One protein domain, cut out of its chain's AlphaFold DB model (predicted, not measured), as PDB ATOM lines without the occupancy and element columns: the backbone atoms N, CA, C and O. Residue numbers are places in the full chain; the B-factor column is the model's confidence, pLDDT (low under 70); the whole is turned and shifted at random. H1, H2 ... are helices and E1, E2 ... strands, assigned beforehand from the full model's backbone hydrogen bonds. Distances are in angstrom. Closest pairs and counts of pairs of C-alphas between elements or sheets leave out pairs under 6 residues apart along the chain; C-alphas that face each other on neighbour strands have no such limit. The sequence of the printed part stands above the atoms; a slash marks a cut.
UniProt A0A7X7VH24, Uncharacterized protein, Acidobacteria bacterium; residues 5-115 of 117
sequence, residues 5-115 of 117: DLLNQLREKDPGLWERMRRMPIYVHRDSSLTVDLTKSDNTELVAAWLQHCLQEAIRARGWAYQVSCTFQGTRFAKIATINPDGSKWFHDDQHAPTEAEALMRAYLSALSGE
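AT A GLANCE: This is residues 5 to 115 of the 117 residues of an uncharacterized protein of Acidobacteria bacterium (UniProt A0A7X7VH24). A three-stranded sheet, E3, E4 and E5, is covered on one face by H4 and, toward its E3 edge, by the end of H3, while its other face is bare. H1 and H2 make a corner beyond these helices, H1 beside H4 and H2 beside H3, and the small hairpin E1 and E2 lies at the end of the whole far from the sheet. The printed part has 111 residues, with four named helices and five named strands in the order H1 H2 E1 E2 H3 E3 E4 E5 H4. Both sheets, E3 - E4 - E5 and E1 - E2, are antiparallel, and the class is mixed, helices and strands. The whole is compact, with a radius of gyration of the C-alphas of 14.9 A and spans of 45 by 36 by 27 A.

HOW THE PARTS SIT: Look first at E3, residues 65 to 70, E4, residues 76 to 83, and E5, residues 89 to 97: they form a meander, each strand the antiparallel neighbour of the one before. Find N 67 and O 79 2.8 A apart between E3 and E4, and N 92 and O 80 2.8 A apart between E4 and E5. H4, residues 100 to 114, is on this sheet at a height of 7.0 A, slantwise to the strands at 38 degrees to E5 on the local plane; its closest C-alphas to E4 are those of Ala 103 and Phe 77, 5.1 A. H3, residues 44 to 61, is on the same face, over E3, making two layers, helices on one face of a sheet. H3 and H4 touch, closest at the C-alphas of Gln 52 and Ala 101, 4.7 A, at a tilt of 37 degrees, only just steep. H2, residues 15 to 22, touches residues 50 to 58 of H3 alone, closest at the C-alphas of Met 21 and Leu 51, 5.7 A. H1, residues 5 to 13, touches H4, closest at the C-alphas of Leu 10 and Leu 109, 6.9 A; H1 and H2 touch only at the corner, closest at the C-alphas of Arg 11 and Trp 18, 5.2 A. E1, residues 23 to 29, and E2, residues 32 to 37, form a hairpin, with N 26 and O 34 2.8 A apart; both are apart from H4. In H1, H2, H3 and H4 every O i to N i+4 pair is within hydrogen-bond range.

IN THESE COORDINATES: Find C-alpha 5 at (152.064, 116.589, 198.837), where H1 begins. From C-alpha 44 at (142.558, 129.794, 197.310), H3 runs 25.6 A to C-alpha 61. E4 measures 23.9 A, E5 23.5 A, and H4 21.1 A, ending at C-alpha 114 at (154.699, 107.755, 182.795).

THE WHOLE: The C-alphas farthest apart are those of His 29 and Asp 86, 46.8 A. The printed part has no cut and no long link. Look for pLDDT under 70 at residues 94 to 95 and residue 115; the mean of the printed part is 88.7.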
ATOM      1  N   ASP A   5     151.352 117.707 199.454       92.00
ATOM      2  CA  ASP A   5     152.064 116.589 198.837       92.00
ATOM      3  C   ASP A   5     152.095 116.711 197.308       92.00
ATOM      4  O   ASP A   5     153.145 116.492 196.706       92.00
ATOM      5  N   LEU A   6     150.997 117.142 196.676       91.81
ATOM      6  CA  LEU A   6     150.972 117.389 195.235       91.81
ATOM      7  C   LEU A   6     151.894 118.554 194.866       91.81
ATOM      8  O   LEU A   6     152.646 118.462 193.899       91.81
ATOM      9  N   LEU A   7     151.876 119.638 195.648       91.50
ATOM     10  CA  LEU A   7     152.758 120.794 195.436       91.50
ATOM     11  C   LEU A   7     154.237 120.409 195.549       91.50
ATOM     12  O   LEU A   7     155.041 120.821 194.713       91.50
ATOM     13  N   ASN A   8     154.588 119.567 196.524       93.62
ATOM     14  CA  ASN A   8     155.942 119.033 196.655       93.62
ATOM     15  C   ASN A   8     156.330 118.166 195.452       93.62
ATOM     16  O   ASN A   8     157.404 118.369 194.888       93.62
ATOM     17  N   GLN A   9     155.442 117.276 194.999       94.38
ATOM     18  CA  GLN A   9     155.687 116.472 193.800       94.38
ATOM     19  C   GLN A   9     155.868 117.334 192.547       94.38
ATOM     20  O   GLN A   9     156.738 117.038 191.732       94.38
ATOM     21  N   LEU A  10     155.087 118.408 192.387       94.31
ATOM     22  CA  LEU A  10     155.253 119.341 191.271       94.31
ATOM     23  C   LEU A  10     156.621 120.023 191.323       94.31
ATOM     24  O   LEU A  10     157.309 120.078 190.309       94.31
ATOM     25  N   ARG A  11     157.033 120.499 192.502       94.88
ATOM     26  CA  ARG A  11     158.349 121.115 192.703       94.88
ATOM     27  C   ARG A  11     159.498 120.176 192.336       94.88
ATOM     28  O   ARG A  11     160.503 120.636 191.805       94.88
ATOM     29  N   GLU A  12     159.356 118.887 192.626       95.19
ATOM     30  CA  GLU A  12     160.377 117.874 192.346       95.19
ATOM     31  C   GLU A  12     160.391 117.435 190.877       95.19
ATOM     32  O   GLU A  12     161.461 117.339 190.278       95.19
ATOM     33  N   LYS A  13     159.219 117.175 190.285       94.44
ATOM     34  CA  LYS A  13     159.096 116.594 188.937       94.44
ATOM     35  C   LYS A  13     159.110 117.628 187.814       94.44
ATOM     36  O   LYS A  13     159.526 117.308 186.706       94.44
ATOM     37  N   ASP A  14     158.659 118.852 188.077       95.50
ATOM     38  CA  ASP A  14     158.689 119.957 187.115       95.50
ATOM     39  C   ASP A  14     158.989 121.300 187.815       95.50
ATOM     40  O   ASP A  14     158.097 122.137 188.015       95.50
ATOM     41  N   PRO A  15     160.262 121.532 188.193       95.50
ATOM     42  CA  PRO A  15     160.666 122.750 188.890       95.50
ATOM     43  C   PRO A  15     160.422 124.027 188.070       95.50
ATOM     44  O   PRO A  15     160.213 125.100 188.641       95.50
ATOM     45  N   GLY A  16     160.416 123.931 186.735       95.19
ATOM     46  CA  GLY A  16     160.122 125.062 185.854       95.19
ATOM     47  C   GLY A  16     158.658 125.490 185.947       95.19
ATOM     48  O   GLY A  16     158.361 126.675 186.134       95.19
ATOM     49  N   LEU A  17     157.736 124.526 185.879       95.31
ATOM     50  CA  LEU A  17     156.314 124.788 186.088       95.31
ATOM     51  C   LEU A  17     156.028 125.266 187.514       95.31
ATOM     52  O   LEU A  17     155.225 126.182 187.694       95.31
ATOM     53  N   TRP A  18     156.705 124.696 188.513       95.12
ATOM     54  CA  TRP A  18     156.612 125.153 189.898       95.12
ATOM     55  C   TRP A  18     156.936 126.646 190.039       95.12
ATOM     56  O   TRP A  18     156.134 127.395 190.601       95.12
ATOM     57  N   GLU A  19     158.062 127.110 189.488       94.38
ATOM     58  CA  GLU A  19     158.434 128.528 189.575       94.38
ATOM     59  C   GLU A  19     157.447 129.440 188.838       94.38
ATOM     60  O   GLU A  19     157.132 130.525 189.335       94.38
ATOM     61  N   ARG A  20     156.904 128.998 187.696       92.94
ATOM     62  CA  ARG A  20     155.875 129.747 186.956       92.94
ATOM     63  C   ARG A  20     154.562 129.845 187.730       92.94
ATOM     64  O   ARG A  20     153.965 130.916 187.797       92.94
ATOM     65  N   MET A  21     154.119 128.743 188.330       93.06
ATOM     66  CA  MET A  21     152.921 128.720 189.165       93.06
ATOM     67  C   MET A  21     153.095 129.627 190.384       93.06
ATOM     68  O   MET A  21     152.221 130.432 190.686       93.06
ATOM     69  N   ARG A  22     154.256 129.564 191.042       92.50
ATOM     70  CA  ARG A  22     154.547 130.391 192.212       92.50
ATOM     71  C   ARG A  22     154.546 131.883 191.883       92.50
ATOM     72  O   ARG A  22     154.079 132.671 192.696       92.50
ATOM     73  N   ARG A  23     155.082 132.277 190.724       92.06
ATOM     74  CA  ARG A  23     155.293 133.676 190.323       92.06
ATOM     75  C   ARG A  23     154.238 134.137 189.324       92.06
ATOM     76  O   ARG A  23     154.496 134.183 188.122       92.06
ATOM     77  N   MET A  24     153.066 134.524 189.819       90.19
ATOM     78  CA  MET A  24     152.017 135.064 188.956       90.19
ATOM     79  C   MET A  24     152.299 136.533 188.608       90.19
ATOM     80  O   MET A  24     152.390 137.361 189.522       90.19
ATOM     81  N   PRO A  25     152.411 136.895 187.317       89.94
ATOM     82  CA  PRO A  25     152.496 138.287 186.904       89.94
ATOM     83  C   PRO A  25     151.102 138.931 186.899       89.94
ATOM     84  O   PRO A  25     150.177 138.448 186.249       89.94
ATOM     85  N   ILE A  26     150.961 140.056 187.593       86.12
ATOM     86  CA  ILE A  26     149.798 140.943 187.545       86.12
ATOM     87  C   ILE A  26     150.208 142.192 186.783       86.12
ATOM     88  O   ILE A  26     150.980 143.008 187.285       86.12
ATOM     89  N   TYR A  27     149.693 142.345 185.568       82.94
ATOM     90  CA  TYR A  27     149.946 143.526 184.751       82.94
ATOM     91  C   TYR A  27     149.127 144.702 185.283       82.94
ATOM     92  O   TYR A  27     147.900 144.688 185.230       82.94
ATOM     93  N   VAL A  28     149.816 145.712 185.813       84.56
ATOM     94  CA  VAL A  28     149.203 146.961 186.298       84.56
ATOM     95  C   VAL A  28     149.135 147.980 185.156       84.56
ATOM     96  O   VAL A  28     148.192 148.759 185.060       84.56
ATOM     97  N   HIS A  29     150.107 147.915 184.239       86.12
ATOM     98  CA  HIS A  29     150.138 148.628 182.964       86.12
ATOM     99  C   HIS A  29     150.745 147.732 181.875       86.12
ATOM    100  O   HIS A  29     151.309 146.682 182.175       86.12
ATOM    101  N   ARG A  30     150.659 148.156 180.606       80.00
ATOM    102  CA  ARG A  30     151.136 147.380 179.444       80.00
ATOM    103  C   ARG A  30     152.586 146.896 179.586       80.00
ATOM    104  O   ARG A  30     152.871 145.764 179.220       80.00
ATOM    105  N   ASP A  31     153.439 147.727 180.183       85.94
ATOM    106  CA  ASP A  31     154.879 147.474 180.322       85.94
ATOM    107  C   ASP A  31     155.313 147.287 181.788       85.94
ATOM    108  O   ASP A  31     156.501 147.317 182.102       85.94
ATOM    109  N   SER A  32     154.358 147.129 182.712       84.69
ATOM    110  CA  SER A  32     154.643 146.992 184.142       84.69
ATOM    111  C   SER A  32     153.791 145.903 184.777       84.69
ATOM    112  O   SER A  32     152.558 145.948 184.743       84.69
ATOM    113  N   SER A  33     154.463 144.937 185.398       86.94
ATOM    114  CA  SER A  33     153.827 143.856 186.140       86.94
ATOM    115  C   SER A  33     154.366 143.755 187.559       86.94
ATOM    116  O   SER A  33     155.580 143.759 187.769       86.94
ATOM    117  N   LEU A  34     153.470 143.563 188.521       88.25
ATOM    118  CA  LEU A  34     153.814 143.075 189.849       88.25
ATOM    119  C   LEU A  34     153.895 141.546 189.798       88.25
ATOM    120  O   LEU A  34     153.024 140.904 189.222       88.25
ATOM    121  N   THR A  35     154.903 140.944 190.424       88.19
ATOM    122  CA  THR A  35     154.916 139.489 190.631       88.19
ATOM    123  C   THR A  35     154.391 139.170 192.022       88.19
ATOM    124  O   THR A  35     154.935 139.657 193.013       88.19
ATOM    125  N   VAL A  36     153.360 138.332 192.097       87.00
ATOM    126  CA  VAL A  36     152.814 137.823 193.359       87.00
ATOM    127  C   VAL A  36     153.302 136.398 193.583       87.00
ATOM    128  O   VAL A  36     153.234 135.568 192.678       87.00
ATOM    129  N   ASP A  37     153.794 136.126 194.794       89.38
ATOM    130  CA  ASP A  37     154.111 134.769 195.239       89.38
ATOM    131  C   ASP A  37     152.835 134.085 195.742       89.38
ATOM    132  O   ASP A  37     152.383 134.324 196.864       89.38
ATOM    133  N   LEU A  38     152.247 133.237 194.903       86.94
ATOM    134  CA  LEU A  38     150.971 132.592 195.201       86.94
ATOM    135  C   LEU A  38     151.047 131.544 196.311       86.94
ATOM    136  O   LEU A  38     150.022 131.229 196.906       86.94
ATOM    137  N   THR A  39     152.240 131.053 196.662       83.31
ATOM    138  CA  THR A  39     152.393 130.122 197.796       83.31
ATOM    139  C   THR A  39     152.163 130.791 199.150       83.31
ATOM    140  O   THR A  39     152.006 130.106 200.156       83.31
ATOM    141  N   LYS A  40     152.125 132.128 199.173       85.69
ATOM    142  CA  LYS A  40     151.861 132.951 200.359       85.69
ATOM    143  C   LYS A  40     150.467 133.582 200.342       85.69
ATOM    144  O   LYS A  40     150.188 134.442 201.170       85.69
ATOM    145  N   SER A  41     149.632 133.238 199.361       85.88
ATOM    146  CA  SER A  41     148.302 133.819 199.207       85.88
ATOM    147  C   SER A  41     147.246 132.964 199.899       85.88
ATOM    148  O   SER A  41     147.135 131.772 199.623       85.88
ATOM    149  N   ASP A  42     146.402 133.599 200.710       87.50
ATOM    150  CA  ASP A  42     145.217 132.958 201.292       87.50
ATOM    151  C   ASP A  42     144.038 132.890 200.300       87.50
ATOM    152  O   ASP A  42     143.014 132.255 200.568       87.50
ATOM    153  N   ASN A  43     144.159 133.524 199.123       89.44
ATOM    154  CA  ASN A  43     143.127 133.491 198.090       89.44
ATOM    155  C   ASN A  43     143.183 132.170 197.312       89.44
ATOM    156  O   ASN A  43     143.771 132.066 196.233       89.44
ATOM    157  N   THR A  44     142.544 131.148 197.875       86.31
ATOM    158  CA  THR A  44     142.558 129.794 197.310       86.31
ATOM    159  C   THR A  44     141.928 129.687 195.916       86.31
ATOM    160  O   THR A  44     142.344 128.821 195.146       86.31
ATOM    161  N   GLU A  45     140.983 130.562 195.560       89.44
ATOM    162  CA  GLU A  45     140.360 130.593 194.230       89.44
ATOM    163  C   GLU A  45     141.342 131.098 193.171       89.44
ATOM    164  O   GLU A  45     141.513 130.462 192.128       89.44
ATOM    165  N   LEU A  46     142.050 132.192 193.468       89.75
ATOM    166  CA  LEU A  46     143.091 132.734 192.597       89.75
ATOM    167  C   LEU A  46     144.222 131.722 192.386       89.75
ATOM    168  O   LEU A  46     144.650 131.499 191.253       89.75
ATOM    169  N   VAL A  47     144.676 131.086 193.471       89.88
ATOM    170  CA  VAL A  47     145.719 130.053 193.417       89.88
ATOM    171  C   VAL A  47     145.277 128.888 192.530       89.88
ATOM    172  O   VAL A  47     146.045 128.451 191.673       89.88
ATOM    173  N   ALA A  48     144.040 128.404 192.687       91.50
ATOM    174  CA  ALA A  48     143.512 127.310 191.876       91.50
ATOM    175  C   ALA A  48     143.396 127.689 190.391       91.50
ATOM    176  O   ALA A  48     143.842 126.925 189.534       91.50
ATOM    177  N   ALA A  49     142.863 128.874 190.080       92.50
ATOM    178  CA  ALA A  49     142.714 129.349 188.706       92.50
ATOM    179  C   ALA A  49     144.070 129.502 187.998       92.50
ATOM    180  O   ALA A  49     144.242 129.051 186.863       92.50
ATOM    181  N   TRP A  50     145.061 130.085 188.679       94.00
ATOM    182  CA  TRP A  50     146.401 130.242 188.120       94.00
ATOM    183  C   TRP A  50     147.136 128.909 187.958       94.00
ATOM    184  O   TRP A  50     147.763 128.677 186.922       94.00
ATOM    185  N   LEU A  51     147.033 128.009 188.943       94.31
ATOM    186  CA  LEU A  51     147.582 126.658 188.839       94.31
ATOM    187  C   LEU A  51     146.986 125.922 187.633       94.31
ATOM    188  O   LEU A  51     147.734 125.360 186.833       94.31
ATOM    189  N   GLN A  52     145.660 125.963 187.472       95.31
ATOM    190  CA  GLN A  52     144.977 125.349 186.335       95.31
ATOM    191  C   GLN A  52     145.474 125.930 185.009       95.31
ATOM    192  O   GLN A  52     145.822 125.161 184.116       95.31
ATOM    193  N   HIS A  53     145.602 127.256 184.893       95.75
ATOM    194  CA  HIS A  53     146.181 127.890 183.707       95.75
ATOM    195  C   HIS A  53     147.602 127.379 183.416       95.75
ATOM    196  O   HIS A  53     147.887 126.929 182.306       95.75
ATOM    197  N   CYS A  54     148.485 127.389 184.418       96.19
ATOM    198  CA  CYS A  54     149.871 126.952 184.261       96.19
ATOM    199  C   CYS A  54     149.973 125.490 183.801       96.19
ATOM    200  O   CYS A  54     150.759 125.188 182.904       96.19
ATOM    201  N   LEU A  55     149.160 124.598 184.374       96.75
ATOM    202  CA  LEU A  55     149.099 123.189 183.979       96.75
ATOM    203  C   LEU A  55     148.655 123.039 182.521       96.75
ATOM    204  O   LEU A  55     149.284 122.314 181.757       96.75
ATOM    205  N   GLN A  56     147.606 123.749 182.105       97.06
ATOM    206  CA  GLN A  56     147.105 123.686 180.730       97.06
ATOM    207  C   GLN A  56     148.144 124.161 179.707       97.06
ATOM    208  O   GLN A  56     148.308 123.524 178.665       97.06
ATOM    209  N   GLU A  57     148.865 125.247 180.001       97.31
ATOM    210  CA  GLU A  57     149.981 125.711 179.166       97.31
ATOM    211  C   GLU A  57     151.105 124.668 179.103       97.31
ATOM    212  O   GLU A  57     151.624 124.383 178.027       97.31
ATOM    213  N   ALA A  58     151.459 124.062 180.240       96.50
ATOM    214  CA  ALA A  58     152.520 123.061 180.322       96.50
ATOM    215  C   ALA A  58     152.187 121.764 179.568       96.50
ATOM    216  O   ALA A  58     153.069 121.176 178.942       96.50
ATOM    217  N   ILE A  59     150.922 121.337 179.601       95.31
ATOM    218  CA  ILE A  59     150.412 120.193 178.836       95.31
ATOM    219  C   ILE A  59     150.475 120.505 177.336       95.31
ATOM    220  O   ILE A  59     151.010 119.713 176.563       95.31
ATOM    221  N   ARG A  60     150.003 121.690 176.918       95.00
ATOM    222  CA  ARG A  60     150.052 122.118 175.510       95.00
ATOM    223  C   ARG A  60     151.485 122.230 174.987       95.00
ATOM    224  O   ARG A  60     151.755 121.778 173.879       95.00
ATOM    225  N   ALA A  61     152.408 122.756 175.790       94.44
ATOM    226  CA  ALA A  61     153.825 122.855 175.438       94.44
ATOM    227  C   ALA A  61     154.497 121.487 175.212       94.44
ATOM    228  O   ALA A  61     155.460 121.404 174.455       94.44
ATOM    229  N   ARG A  62     153.974 120.417 175.823       92.56
ATOM    230  CA  ARG A  62     154.438 119.030 175.628       92.56
ATOM    231  C   ARG A  62     153.765 118.310 174.458       92.56
ATOM    232  O   ARG A  62     154.049 117.144 174.212       92.56
ATOM    233  N   GLY A  63     152.851 118.971 173.742       91.00
ATOM    234  CA  GLY A  63     152.072 118.340 172.674       91.00
ATOM    235  C   GLY A  63     151.035 117.332 173.182       91.00
ATOM    236  O   GLY A  63     150.552 116.498 172.419       91.00
ATOM    237  N   TRP A  64     150.690 117.390 174.467       93.19
ATOM    238  CA  TRP A  64     149.675 116.534 175.071       93.19
ATOM    239  C   TRP A  64     148.281 117.150 174.929       93.19
ATOM    240  O   TRP A  64     148.123 118.361 174.763       93.19
ATOM    241  N   ALA A  65     147.251 116.316 175.047       92.81
ATOM    242  CA  ALA A  65     145.866 116.771 175.129       92.81
ATOM    243  C   ALA A  65     145.318 116.559 176.541       92.81
ATOM    244  O   ALA A  65     145.743 115.648 177.246       92.81
ATOM    245  N   TYR A  66     144.350 117.377 176.952       94.12
ATOM    246  CA  TYR A  66     143.680 117.215 178.236       94.12
ATOM    247  C   TYR A  66     142.171 117.404 178.125       94.12
ATOM    248  O   TYR A  66     141.673 118.120 177.258       94.12
ATOM    249  N   GLN A  67     141.456 116.780 179.051       93.38
ATOM    250  CA  GLN A  67     140.040 116.989 179.301       93.38
ATOM    251  C   GLN A  67     139.851 117.219 180.797       93.38
ATOM    252  O   GLN A  67     140.356 116.444 181.606       93.38
ATOM    253  N   VAL A  68     139.099 118.255 181.155       91.75
ATOM    254  CA  VAL A  68     138.589 118.472 182.514       91.75
ATOM    255  C   VAL A  68     137.075 118.317 182.450       91.75
ATOM    256  O   VAL A  68     136.449 118.802 181.507       91.75
ATOM    257  N   SER A  69     136.488 117.593 183.397       91.06
ATOM    258  CA  SER A  69     135.047 117.342 183.432       91.06
ATOM    259  C   SER A  69     134.580 117.092 184.864       91.06
ATOM    260  O   SER A  69     135.379 116.907 185.783       91.06
ATOM    261  N   CYS A  70     133.265 117.063 185.057       89.31
ATOM    262  CA  CYS A  70     132.642 116.650 186.303       89.31
ATOM    263  C   CYS A  70     131.657 115.498 186.083       89.31
ATOM    264  O   CYS A  70     131.132 115.302 184.986       89.31
ATOM    265  N   THR A  71     131.434 114.702 187.125       85.38
ATOM    266  CA  THR A  71     130.339 113.732 187.170       85.38
ATOM    267  C   THR A  71     129.037 114.443 187.541       85.38
ATOM    268  O   THR A  71     129.050 115.531 188.117       85.38
ATOM    269  N   PHE A  72     127.893 113.799 187.295       81.81
ATOM    270  CA  PHE A  72     126.584 114.300 187.749       81.81
ATOM    271  C   PHE A  72     126.499 114.507 189.271       81.81
ATOM    272  O   PHE A  72     125.701 115.310 189.738       81.81
ATOM    273  N   GLN A  73     127.336 113.809 190.044       83.06
ATOM    274  CA  GLN A  73     127.440 113.938 191.502       83.06
ATOM    275  C   GLN A  73     128.353 115.103 191.927       83.06
ATOM    276  O   GLN A  73     128.565 115.329 193.115       83.06
ATOM    277  N   GLY A  74     128.911 115.841 190.965       81.38
ATOM    278  CA  GLY A  74     129.792 116.975 191.203       81.38
ATOM    279  C   GLY A  74     131.253 116.596 191.437       81.38
ATOM    280  O   GLY A  74     132.054 117.480 191.712       81.38
ATOM    281  N   THR A  75     131.661 115.335 191.317       85.44
ATOM    282  CA  THR A  75     133.086 114.976 191.407       85.44
ATOM    283  C   THR A  75     133.827 115.516 190.191       85.44
ATOM    284  O   THR A  75     133.386 115.286 189.066       85.44
ATOM    285  N   ARG A  76     134.946 116.222 190.388       89.19
ATOM    286  CA  ARG A  76     135.780 116.710 189.282       89.19
ATOM    287  C   ARG A  76     136.838 115.667 188.948       89.19
ATOM    288  O   ARG A  76     137.395 115.047 189.851       89.19
ATOM    289  N   PHE A  77     137.112 115.501 187.662       91.19
ATOM    290  CA  PHE A  77     138.152 114.615 187.157       91.19
ATOM    291  C   PHE A  77     138.846 115.240 185.949       91.19
ATOM    292  O   PHE A  77     138.284 116.089 185.247       91.19
ATOM    293  N   ALA A  78     140.072 114.798 185.695       92.81
ATOM    294  CA  ALA A  78     140.836 115.206 184.530       92.81
ATOM    295  C   ALA A  78     141.473 113.991 183.861       92.81
ATOM    296  O   ALA A  78     141.785 112.993 184.509       92.81
ATOM    297  N   LYS A  79     141.652 114.090 182.545       92.25
ATOM    298  CA  LYS A  79     142.344 113.098 181.726       92.25
ATOM    299  C   LYS A  79     143.397 113.796 180.892       92.25
ATOM    300  O   LYS A  79     143.088 114.806 180.264       92.25
ATOM    301  N   ILE A  80     144.603 113.248 180.845       93.50
ATOM    302  CA  ILE A  80     145.673 113.702 179.957       93.50
ATOM    303  C   ILE A  80     146.009 112.579 178.990       93.50
ATOM    304  O   ILE A  80     146.289 111.458 179.401       93.50
ATOM    305  N   ALA A  81     145.969 112.890 177.699       91.94
ATOM    306  CA  ALA A  81     146.415 112.004 176.642       91.94
ATOM    307  C   ALA A  81     147.838 112.392 176.224       91.94
ATOM    308  O   ALA A  81     148.074 113.502 175.738       91.94
ATOM    309  N   THR A  82     148.758 111.452 176.402       91.12
ATOM    310  CA  THR A  82     150.156 111.530 175.954       91.12
ATOM    311  C   THR A  82     150.341 110.680 174.698       91.12
ATOM    312  O   THR A  82     149.544 109.772 174.443       91.12
ATOM    313  N   ILE A  83     151.352 110.997 173.889       82.81
ATOM    314  CA  ILE A  83     151.704 110.240 172.681       82.81
ATOM    315  C   ILE A  83     153.010 109.504 172.968       82.81
ATOM    316  O   ILE A  83     154.006 110.134 173.311       82.81
ATOM    317  N   ASN A  84     152.994 108.184 172.828       74.69
ATOM    318  CA  ASN A  84     154.179 107.351 172.970       74.69
ATOM    319  C   ASN A  84     155.106 107.476 171.753       74.69
ATOM    320  O   ASN A  84     154.653 107.863 170.672       74.69
ATOM    321  N   PRO A  85     156.380 107.058 171.873       73.62
ATOM    322  CA  PRO A  85     157.302 107.007 170.737       73.62
ATOM    323  C   PRO A  85     156.795 106.160 169.557       73.62
ATOM    324  O   PRO A  85     157.131 106.438 168.410       73.62
ATOM    325  N   ASP A  86     155.963 105.148 169.826       77.88
ATOM    326  CA  ASP A  86     155.337 104.285 168.815       77.88
ATOM    327  C   ASP A  86     154.046 104.873 168.201       77.88
ATOM    328  O   ASP A  86     153.404 104.236 167.366       77.88
ATOM    329  N   GLY A  87     153.649 106.083 168.609       73.81
ATOM    330  CA  GLY A  87     152.442 106.772 168.153       73.81
ATOM    331  C   GLY A  87     151.146 106.349 168.853       73.81
ATOM    332  O   GLY A  87     150.090 106.927 168.575       73.81
ATOM    333  N   SER A  88     151.186 105.377 169.771       78.12
ATOM    334  CA  SER A  88     150.026 105.006 170.588       78.12
ATOM    335  C   SER A  88     149.723 106.066 171.658       78.12
ATOM    336  O   SER A  88     150.579 106.868 172.034       78.12
ATOM    337  N   LYS A  89     148.471 106.116 172.130       78.75
ATOM    338  CA  LYS A  89     148.020 107.100 173.126       78.75
ATOM    339  C   LYS A  89     147.937 106.470 174.508       78.75
ATOM    340  O   LYS A  89     147.283 105.440 174.666       78.75
ATOM    341  N   TRP A  90     148.519 107.126 175.506       80.69
ATOM    342  CA  TRP A  90     148.332 106.782 176.916       80.69
ATOM    343  C   TRP A  90     147.450 107.810 177.603       80.69
ATOM    344  O   TRP A  90     147.662 109.014 177.452       80.69
ATOM    345  N   PHE A  91     146.469 107.318 178.354       82.25
ATOM    346  CA  PHE A  91     145.549 108.139 179.125       82.25
ATOM    347  C   PHE A  91     145.924 108.069 180.598       82.25
ATOM    348  O   PHE A  91     145.940 106.994 181.187       82.25
ATOM    349  N   HIS A  92     146.186 109.234 181.172       83.31
ATOM    350  CA  HIS A  92     146.427 109.418 182.593       83.31
ATOM    351  C   HIS A  92     145.185 110.075 183.164       83.31
ATOM    352  O   HIS A  92     144.897 111.230 182.839       83.31
ATOM    353  N   ASP A  93     144.405 109.328 183.934       79.56
ATOM    354  CA  ASP A  93     143.210 109.832 184.590       79.56
ATOM    355  C   ASP A  93     143.408 109.932 186.102       79.56
ATOM    356  O   ASP A  93     144.178 109.198 186.717       79.56
ATOM    357  N   ASP A  94     142.702 110.882 186.699       68.94
ATOM    358  CA  ASP A  94     142.428 110.865 188.126       68.94
ATOM    359  C   ASP A  94     140.936 111.084 188.315       68.94
ATOM    360  O   ASP A  94     140.365 112.049 187.800       68.94
ATOM    361  N   GLN A  95     140.288 110.137 188.990       63.81
ATOM    362  CA  GLN A  95     138.830 110.055 188.977       63.81
ATOM    363  C   GLN A  95     138.166 110.921 190.055       63.81
ATOM    364  O   GLN A  95     136.945 111.063 190.020       63.81
ATOM    365  N   HIS A  96     138.916 111.512 190.996       75.25
ATOM    366  CA  HIS A  96     138.304 112.159 192.155       75.25
ATOM    367  C   HIS A  96     139.141 113.306 192.725       75.25
ATOM    368  O   HIS A  96     140.030 113.084 193.546       75.25
ATOM    369  N   ALA A  97     138.759 114.548 192.410       84.69
ATOM    370  CA  ALA A  97     139.257 115.705 193.142       84.69
ATOM    371  C   ALA A  97     138.155 116.719 193.518       84.69
ATOM    372  O   ALA A  97     137.150 116.858 192.808       84.69
ATOM    373  N   PRO A  98     138.351 117.484 194.613       85.62
ATOM    374  CA  PRO A  98     137.459 118.574 195.012       85.62
ATOM    375  C   PRO A  98     137.411 119.736 194.013       85.62
ATOM    376  O   PRO A  98     136.417 120.460 193.964       85.62
ATOM    377  N   THR A  99     138.477 119.944 193.232       89.62
ATOM    378  CA  THR A  99     138.595 121.057 192.275       89.62
ATOM    379  C   THR A  99     139.158 120.587 190.939       89.62
ATOM    380  O   THR A  99     139.886 119.598 190.876       89.62
ATOM    381  N   GLU A 100     138.850 121.323 189.872       92.19
ATOM    382  CA  GLU A 100     139.415 121.089 188.537       92.19
ATOM    383  C   GLU A 100     140.944 121.199 188.528       92.19
ATOM    384  O   GLU A 100     141.618 120.356 187.941       92.19
ATOM    385  N   ALA A 101     141.488 122.198 189.227       93.44
ATOM    386  CA  ALA A 101     142.925 122.404 189.355       93.44
ATOM    387  C   ALA A 101     143.621 121.203 190.012       93.44
ATOM    388  O   ALA A 101     144.656 120.754 189.526       93.44
ATOM    389  N   GLU A 102     143.041 120.648 191.081       92.88
ATOM    390  CA  GLU A 102     143.592 119.463 191.740       92.88
ATOM    391  C   GLU A 102     143.497 118.217 190.851       92.88
ATOM    392  O   GLU A 102     144.494 117.512 190.701       92.88
ATOM    393  N   ALA A 103     142.344 117.974 190.215       93.25
ATOM    394  CA  ALA A 103     142.175 116.853 189.287       93.25
ATOM    395  C   ALA A 103     143.214 116.914 188.157       93.25
ATOM    396  O   ALA A 103     143.887 115.928 187.854       93.25
ATOM    397  N   LEU A 104     143.385 118.098 187.559       94.81
ATOM    398  CA  LEU A 104     144.350 118.312 186.487       94.81
ATOM    399  C   LEU A 104     145.791 118.134 186.972       94.81
ATOM    400  O   LEU A 104     146.602 117.550 186.259       94.81
ATOM    401  N   MET A 105     146.109 118.585 188.187       94.56
ATOM    402  CA  MET A 105     147.434 118.425 188.783       94.56
ATOM    403  C   MET A 105     147.785 116.953 189.020       94.56
ATOM    404  O   MET A 105     148.896 116.532 188.706       94.56
ATOM    405  N   ARG A 106     146.839 116.157 189.531       93.88
ATOM    406  CA  ARG A 106     147.019 114.711 189.731       93.88
ATOM    407  C   ARG A 106     147.258 113.995 188.402       93.88
ATOM    408  O   ARG A 106     148.255 113.286 188.269       93.88
ATOM    409  N   ALA A 107     146.414 114.255 187.400       93.31
ATOM    410  CA  ALA A 107     146.581 113.695 186.058       93.31
ATOM    411  C   ALA A 107     147.931 114.100 185.432       93.31
ATOM    412  O   ALA A 107     148.603 113.275 184.817       93.31
ATOM    413  N   TYR A 108     148.363 115.349 185.634       94.69
ATOM    414  CA  TYR A 108     149.639 115.865 185.136       94.69
ATOM    415  C   TYR A 108     150.850 115.183 185.774       94.69
ATOM    416  O   TYR A 108     151.758 114.747 185.070       94.69
ATOM    417  N   LEU A 109     150.857 115.040 187.099       93.75
ATOM    418  CA  LEU A 109     151.932 114.347 187.813       93.75
ATOM    419  C   LEU A 109     151.990 112.856 187.455       93.75
ATOM    420  O   LEU A 109     153.083 112.285 187.399       93.75
ATOM    421  N   SER A 110     150.834 112.237 187.197       91.44
ATOM    422  CA  SER A 110     150.752 110.871 186.673       91.44
ATOM    423  C   SER A 110     151.397 110.781 185.285       91.44
ATOM    424  O   SER A 110     152.314 109.981 185.093       91.44
ATOM    425  N   ALA A 111     151.042 111.695 184.372       91.38
ATOM    426  CA  ALA A 111     151.622 111.772 183.031       91.38
ATOM    427  C   ALA A 111     153.150 111.950 183.048       91.38
ATOM    428  O   ALA A 111     153.853 111.202 182.372       91.38
ATOM    429  N   LEU A 112     153.676 112.851 183.888       90.88
ATOM    430  CA  LEU A 112     155.126 113.029 184.073       90.88
ATOM    431  C   LEU A 112     155.826 111.769 184.597       90.88
ATOM    432  O   LEU A 112     156.986 111.528 184.295       90.88
ATOM    433  N   SER A 113     155.141 110.963 185.407       84.81
ATOM    434  CA  SER A 113     155.717 109.721 185.946       84.81
ATOM    435  C   SER A 113     155.693 108.577 184.926       84.81
ATOM    436  O   SER A 113     156.448 107.615 185.069       84.81
ATOM    437  N   GLY A 114     154.812 108.676 183.924       74.12
ATOM    438  CA  GLY A 114     154.699 107.755 182.795       74.12
ATOM    439  C   GLY A 114     155.677 108.041 181.652       74.12
ATOM    440  O   GLY A 114     155.930 107.134 180.864       74.12
ATOM    441  N   GLU A 115     156.270 109.240 181.585       59.72
ATOM    442  CA  GLU A 115     157.432 109.548 180.735       59.72
ATOM    443  C   GLU A 115     158.677 108.791 181.245       59.72
ATOM    444  O   GLU A 115     159.610 109.369 181.801       59.72
TER     445      GLU A 115